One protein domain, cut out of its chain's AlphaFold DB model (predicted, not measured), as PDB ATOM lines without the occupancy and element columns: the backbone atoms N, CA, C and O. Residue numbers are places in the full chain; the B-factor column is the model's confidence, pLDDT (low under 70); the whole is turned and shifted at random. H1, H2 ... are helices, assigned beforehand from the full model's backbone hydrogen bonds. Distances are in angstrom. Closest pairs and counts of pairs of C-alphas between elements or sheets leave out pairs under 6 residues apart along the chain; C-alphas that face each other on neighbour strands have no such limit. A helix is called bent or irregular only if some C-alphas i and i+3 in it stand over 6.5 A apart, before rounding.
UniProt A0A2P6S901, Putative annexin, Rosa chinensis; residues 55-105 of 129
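This is residues 55 to 105 of the 129 residues of the protein "Putative annexin" of Rosa chinensis (UniProt A0A2P6S901). Two helices, H1 and H2, lie side by side as an antiparallel hairpin, and a third and longest helix, H3, packs crosswise on H1, the start of H1 meeting H3 near its middle. H1 is thus the shared partner of the other two, while the last residues, 100 to 105, turn back from the end of H3. The printed part has 51 residues with three named helices, H1, H2 and H3 in that order along it, and no named strand; the class is all helix. The whole is compact, with a radius of gyration of the C-alphas of 10.1 A, and rounded in outline, spanning 30 by 24 by 18 A.

Start at the first printed residue with H1, residues 55 to 66. Next along the printed part comes H2, residues 73 to 82, and it touches H1: look at Ala 62 and Ile 76, whose C-alphas are the closest of the two helices at 5.9 A. H1 and H2 run opposite ways at a shallow tilt of 25 degrees and form a helical hairpin. Go on to H3, residues 85 to 99, which touches H1 with 16 pairs of C-alphas within 8 A; the closest are those of Ala 55 and Val 91, 4.3 A apart. H1 and H3 run the same way at a steep tilt of 66 degrees. H2 and H3 are close but not clearly touching, and their closest C-alphas, those of Phe 80 and Leu 88, are 7.0 A apart. In H1, H2 and H3 every backbone O i to N i+4 pair is within hydrogen-bond range.

Find C-alpha 55 at (132.050, 15.575, 53.433); from there H1 runs 16.5 A to C-alpha 66 at (119.369, 5.716, 57.325). Then find C-alpha 73, where H2 begins; it runs 14.2 A to C-alpha 82. H3 begins at C-alpha 85 and runs 20.8 A to C-alpha 99 at (122.885, 15.738, 63.311). None of the three helices is bent or irregular.

The two C-alphas farthest apart are those of Pro 69, in the link from H1 to H2, and Glu 86, in H3, at 30.2 A. The first and last printed C-alphas, those of Ala 55 and Glu 105, are 18.0 A apart. The link from H1 to H2, 6 residues, is short, and the link from H2 to H3, 2 residues, is tight. The printed part has no cut. The mean pLDDT of the printed part is 88.9, and no printed residue is under 70.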
ATOM      1  N   ALA A  55     132.345  16.178  52.139       87.12
ATOM      2  CA  ALA A  55     132.050  15.575  53.433       87.12
ATOM      3  C   ALA A  55     130.616  15.864  53.914       87.12
ATOM      4  O   ALA A  55     129.938  14.971  54.423       87.12
ATOM      5  N   ASP A  56     130.132  17.089  53.708       87.00
ATOM      6  CA  ASP A  56     128.760  17.489  54.018       87.00
ATOM      7  C   ASP A  56     127.744  16.812  53.092       87.00
ATOM      8  O   ASP A  56     126.680  16.395  53.555       87.00
ATOM      9  N   CYS A  57     128.066  16.660  51.800       86.88
ATOM     10  CA  CYS A  57     127.227  15.905  50.866       86.88
ATOM     11  C   CYS A  57     127.009  14.480  51.366       86.88
ATOM     12  O   CYS A  57     125.872  14.019  51.463       86.88
ATOM     13  N   ASP A  58     128.103  13.778  51.664       89.75
ATOM     14  CA  ASP A  58     128.051  12.373  52.050       89.75
ATOM     15  C   ASP A  58     127.370  12.202  53.411       89.75
ATOM     16  O   ASP A  58     126.585  11.271  53.578       89.75
ATOM     17  N   ALA A  59     127.569  13.137  54.346       91.62
ATOM     18  CA  ALA A  59     126.852  13.146  55.618       91.62
ATOM     19  C   ALA A  59     125.330  13.262  55.422       91.62
ATOM     20  O   ALA A  59     124.557  12.518  56.033       91.62
ATOM     21  N   VAL A  60     124.883  14.154  54.532       90.00
ATOM     22  CA  VAL A  60     123.458  14.304  54.203       90.00
ATOM     23  C   VAL A  60     122.913  13.049  53.521       90.00
ATOM     24  O   VAL A  60     121.836  12.572  53.883       90.00
ATOM     25  N   LEU A  61     123.648  12.490  52.555       87.50
ATOM     26  CA  LEU A  61     123.239  11.272  51.852       87.50
ATOM     27  C   LEU A  61     123.153  10.066  52.787       87.50
ATOM     28  O   LEU A  61     122.202   9.291  52.676       87.50
ATOM     29  N   ALA A  62     124.088   9.940  53.729       90.56
ATOM     30  CA  ALA A  62     124.066   8.891  54.735       90.56
ATOM     31  C   ALA A  62     122.834   9.009  55.642       90.56
ATOM     32  O   ALA A  62     122.093   8.040  55.793       90.56
ATOM     33  N   ASN A  63     122.528  10.206  56.154       91.50
ATOM     34  CA  ASN A  63     121.336  10.410  56.985       91.50
ATOM     35  C   ASN A  63     120.042  10.112  56.205       91.50
ATOM     36  O   ASN A  63     119.143   9.442  56.713       91.50
ATOM     37  N   LEU A  64     119.951  10.547  54.942       87.88
ATOM     38  CA  LEU A  64     118.803  10.235  54.084       87.88
ATOM     39  C   LEU A  64     118.653   8.729  53.831       87.88
ATOM     40  O   LEU A  64     117.528   8.242  53.726       87.88
ATOM     41  N   ALA A  65     119.758   7.992  53.721       88.00
ATOM     42  CA  ALA A  65     119.732   6.543  53.556       88.00
ATOM     43  C   ALA A  65     119.271   5.823  54.835       88.00
ATOM     44  O   ALA A  65     118.469   4.894  54.735       88.00
ATOM     45  N   ILE A  66     119.708   6.290  56.011       89.62
ATOM     46  CA  ILE A  66     119.369   5.716  57.325       89.62
ATOM     47  C   ILE A  66     117.905   5.974  57.700       89.62
ATOM     48  O   ILE A  66     117.211   5.074  58.175       89.62
ATOM     49  N   LYS A  67     117.410   7.199  57.473       85.19
ATOM     50  CA  LYS A  67     116.044   7.607  57.849       85.19
ATOM     51  C   LYS A  67     114.953   6.995  56.966       85.19
ATOM     52  O   LYS A  67     113.775   7.134  57.287       85.19
ATOM     53  N   LYS A  68     115.304   6.322  55.864       81.81
ATOM     54  CA  LYS A  68     114.319   5.628  55.027       81.81
ATOM     55  C   LYS A  68     113.733   4.394  55.740       81.81
ATOM     56  O   LYS A  68     114.452   3.698  56.463       81.81
ATOM     57  N   PRO A  69     112.435   4.096  55.519       72.31
ATOM     58  CA  PRO A  69     111.753   2.949  56.131       72.31
ATOM     59  C   PRO A  69     112.339   1.599  55.696       72.31
ATOM     60  O   PRO A  69     112.344   0.670  56.498       72.31
ATOM     61  N   ASP A  70     112.927   1.539  54.503       71.38
ATOM     62  CA  ASP A  70     113.802   0.457  54.053       71.38
ATOM     63  C   ASP A  70     115.208   1.048  53.934       71.38
ATOM     64  O   ASP A  70     115.546   1.666  52.919       71.38
ATOM     65  N   CYS A  71     115.981   0.981  55.022       76.69
ATOM     66  CA  CYS A  71     117.314   1.577  55.100       76.69
ATOM     67  C   CYS A  71     118.129   1.215  53.848       76.69
ATOM     68  O   CYS A  71     118.287   0.039  53.512       76.69
ATOM     69  N   ASN A  72     118.626   2.219  53.121       80.62
ATOM     70  CA  ASN A  72     119.323   1.966  51.862       80.62
ATOM     71  C   ASN A  72     120.820   1.758  52.112       80.62
ATOM     72  O   ASN A  72     121.636   2.652  51.870       80.62
ATOM     73  N   TYR A  73     121.168   0.562  52.592       84.38
ATOM     74  CA  TYR A  73     122.542   0.176  52.921       84.38
ATOM     75  C   TYR A  73     123.513   0.335  51.740       84.38
ATOM     76  O   TYR A  73     124.682   0.630  51.963       84.38
ATOM     77  N   ASN A  74     123.037   0.251  50.491       86.25
ATOM     78  CA  ASN A  74     123.880   0.425  49.302       86.25
ATOM     79  C   ASN A  74     124.538   1.810  49.245       86.25
ATOM     80  O   ASN A  74     125.696   1.920  48.858       86.25
ATOM     81  N   VAL A  75     123.825   2.865  49.661       85.44
ATOM     82  CA  VAL A  75     124.378   4.232  49.687       85.44
ATOM     83  C   VAL A  75     125.459   4.356  50.757       85.44
ATOM     84  O   VAL A  75     126.474   5.006  50.531       85.44
ATOM     85  N   ILE A  76     125.254   3.715  51.908       88.81
ATOM     86  CA  ILE A  76     126.233   3.700  52.995       88.81
ATOM     87  C   ILE A  76     127.486   2.956  52.536       88.81
ATOM     88  O   ILE A  76     128.570   3.527  52.565       88.81
ATOM     89  N   ILE A  77     127.339   1.734  52.020       88.81
ATOM     90  CA  ILE A  77     128.459   0.931  51.510       88.81
ATOM     91  C   ILE A  77     129.241   1.711  50.449       88.81
ATOM     92  O   ILE A  77     130.458   1.803  50.545       88.81
ATOM     93  N   GLU A  78     128.560   2.348  49.494       88.00
ATOM     94  CA  GLU A  78     129.205   3.160  48.457       88.00
ATOM     95  C   GLU A  78     130.074   4.285  49.049       88.00
ATOM     96  O   GLU A  78     131.215   4.466  48.624       88.00
ATOM     97  N   ILE A  79     129.575   5.018  50.051       87.75
ATOM     98  CA  ILE A  79     130.342   6.084  50.718       87.75
ATOM     99  C   ILE A  79     131.600   5.507  51.381       87.75
ATOM    100  O   ILE A  79     132.684   6.055  51.199       87.75
ATOM    101  N   PHE A  80     131.479   4.396  52.109       87.38
ATOM    102  CA  PHE A  80     132.613   3.777  52.805       87.38
ATOM    103  C   PHE A  80     133.617   3.115  51.849       87.38
ATOM    104  O   PHE A  80     134.806   3.086  52.151       87.38
ATOM    105  N   SER A  81     133.167   2.590  50.707       87.81
ATOM    106  CA  SER A  81     134.033   1.909  49.735       87.81
ATOM    107  C   SER A  81     134.786   2.863  48.812       87.81
ATOM    108  O   SER A  81     135.867   2.521  48.343       87.81
ATOM    109  N   VAL A  82     134.219   4.036  48.512       85.75
ATOM    110  CA  VAL A  82     134.818   4.989  47.560       85.75
ATOM    111  C   VAL A  82     135.751   5.988  48.249       85.75
ATOM    112  O   VAL A  82     136.610   6.560  47.583       85.75
ATOM    113  N   ARG A  83     135.591   6.230  49.554       84.56
ATOM    114  CA  ARG A  83     136.326   7.284  50.270       84.56
ATOM    115  C   ARG A  83     137.550   6.772  51.001       84.56
ATOM    116  O   ARG A  83     137.541   5.699  51.599       84.56
ATOM    117  N   CYS A  84     138.600   7.586  50.981       90.38
ATOM    118  CA  CYS A  84     139.803   7.323  51.757       90.38
ATOM    119  C   CYS A  84     139.531   7.522  53.263       90.38
ATOM    120  O   CYS A  84     138.598   8.245  53.633       90.38
ATOM    121  N   PRO A  85     140.336   6.922  54.158       91.31
ATOM    122  CA  PRO A  85     140.128   7.022  55.606       91.31
ATOM    123  C   PRO A  85     140.034   8.466  56.125       91.31
ATOM    124  O   PRO A  85     139.192   8.769  56.973       91.31
ATOM    125  N   GLU A  86     140.851   9.373  55.596       90.62
ATOM    126  CA  GLU A  86     140.870  10.792  55.965       90.62
ATOM    127  C   GLU A  86     139.570  11.497  55.563       90.62
ATOM    128  O   GLU A  86     139.011  12.284  56.333       90.62
ATOM    129  N   GLU A  87     139.056  11.183  54.375       87.75
ATOM    130  CA  GLU A  87     137.784  11.709  53.883       87.75
ATOM    131  C   GLU A  87     136.623  11.176  54.718       87.75
ATOM    132  O   GLU A  87     135.741  11.936  55.109       87.75
ATOM    133  N   LEU A  88     136.652   9.891  55.074       92.44
ATOM    134  CA  LEU A  88     135.633   9.277  55.918       92.44
ATOM    135  C   LEU A  88     135.596   9.912  57.318       92.44
ATOM    136  O   LEU A  88     134.519  10.132  57.875       92.44
ATOM    137  N   LEU A  89     136.753  10.277  57.880       94.50
ATOM    138  CA  LEU A  89     136.815  11.057  59.120       94.50
ATOM    139  C   LEU A  89     136.174  12.440  58.961       94.50
ATOM    140  O   LEU A  89     135.486  12.896  59.878       94.50
ATOM    141  N   ALA A  90     136.363  13.103  57.819       93.25
ATOM    142  CA  ALA A  90     135.694  14.370  57.534       93.25
ATOM    143  C   ALA A  90     134.170  14.191  57.423       93.25
ATOM    144  O   ALA A  90     133.430  14.980  58.009       93.25
ATOM    145  N   VAL A  91     133.699  13.125  56.764       93.31
ATOM    146  CA  VAL A  91     132.268  12.777  56.671       93.31
ATOM    147  C   VAL A  91     131.667  12.566  58.059       93.31
ATOM    148  O   VAL A  91     130.633  13.150  58.374       93.31
ATOM    149  N   ARG A  92     132.329  11.787  58.923       94.62
ATOM    150  CA  ARG A  92     131.886  11.538  60.308       94.62
ATOM    151  C   ARG A  92     131.770  12.823  61.116       94.62
ATOM    152  O   ARG A  92     130.759  13.045  61.777       94.62
ATOM    153  N   LYS A  93     132.778  13.696  61.026       95.12
ATOM    154  CA  LYS A  93     132.764  15.007  61.694       95.12
ATOM    155  C   LYS A  93     131.627  15.886  61.179       95.12
ATOM    156  O   LYS A  93     130.912  16.472  61.988       95.12
ATOM    157  N   ALA A  94     131.435  15.953  59.861       93.81
ATOM    158  CA  ALA A  94     130.350  16.716  59.248       93.81
ATOM    159  C   ALA A  94     128.971  16.177  59.672       93.81
ATOM    160  O   ALA A  94     128.089  16.952  60.046       93.81
ATOM    161  N   TYR A  95     128.809  14.851  59.703       95.56
ATOM    162  CA  TYR A  95     127.597  14.187  60.180       95.56
ATOM    163  C   TYR A  95     127.301  14.544  61.638       95.56
ATOM    164  O   TYR A  95     126.215  15.034  61.945       95.56
ATOM    165  N   GLN A  96     128.287  14.387  62.521       95.50
ATOM    166  CA  GLN A  96     128.138  14.673  63.945       95.50
ATOM    167  C   GLN A  96     127.856  16.154  64.217       95.50
ATOM    168  O   GLN A  96     127.004  16.487  65.043       95.50
ATOM    169  N   LEU A  97     128.512  17.061  63.491       94.75
ATOM    170  CA  LEU A  97     128.254  18.495  63.591       94.75
ATOM    171  C   LEU A  97     126.797  18.827  63.231       94.75
ATOM    172  O   LEU A  97     126.162  19.638  63.920       94.75
ATOM    173  N   ARG A  98     126.280  18.194  62.171       93.62
ATOM    174  CA  ARG A  98     124.966  18.470  61.581       93.62
ATOM    175  C   ARG A  98     123.816  17.813  62.341       93.62
ATOM    176  O   ARG A  98     122.808  18.474  62.575       93.62
ATOM    177  N   TYR A  99     123.963  16.552  62.734       93.81
ATOM    178  CA  TYR A  99     122.885  15.738  63.311       93.81
ATOM    179  C   TYR A  99     123.017  15.502  64.816       93.81
ATOM    180  O   TYR A  99     122.095  14.977  65.429       93.81
ATOM    181  N   LYS A 100     124.122  15.951  65.427       92.19
ATOM    182  CA  LYS A 100     124.396  15.841  66.872       92.19
ATOM    183  C   LYS A 100     124.493  14.401  67.397       92.19
ATOM    184  O   LYS A 100     124.546  14.207  68.605       92.19
ATOM    185  N   CYS A 101     124.591  13.423  66.503       93.00
ATOM    186  CA  CYS A 101     124.809  12.005  66.779       93.00
ATOM    187  C   CYS A 101     125.939  11.466  65.893       93.00
ATOM    188  O   CYS A 101     126.305  12.087  64.890       93.00
ATOM    189  N   SER A 102     126.522  10.327  66.267       93.62
ATOM    190  CA  SER A 102     127.509   9.672  65.404       93.62
ATOM    191  C   SER A 102     126.820   8.896  64.279       93.62
ATOM    192  O   SER A 102     125.733   8.342  64.458       93.62
ATOM    193  N   LEU A 103     127.464   8.853  63.111       92.94
ATOM    194  CA  LEU A 103     126.970   8.094  61.962       92.94
ATOM    195  C   LEU A 103     126.851   6.601  62.307       92.94
ATOM    196  O   LEU A 103     125.884   5.941  61.934       92.94
ATOM    197  N   GLU A 104     127.834   6.080  63.035       92.00
ATOM    198  CA  GLU A 104     127.907   4.692  63.483       92.00
ATOM    199  C   GLU A 104     126.766   4.327  64.437       92.00
ATOM    200  O   GLU A 104     126.191   3.248  64.316       92.00
ATOM    201  N   GLU A 105     126.423   5.218  65.367       91.12
ATOM    202  CA  GLU A 105     125.352   4.994  66.339       91.12
ATOM    203  C   GLU A 105     123.977   4.973  65.671       91.12
ATOM    204  O   GLU A 105     123.202   4.044  65.905       91.12
TER     205      GLU A 105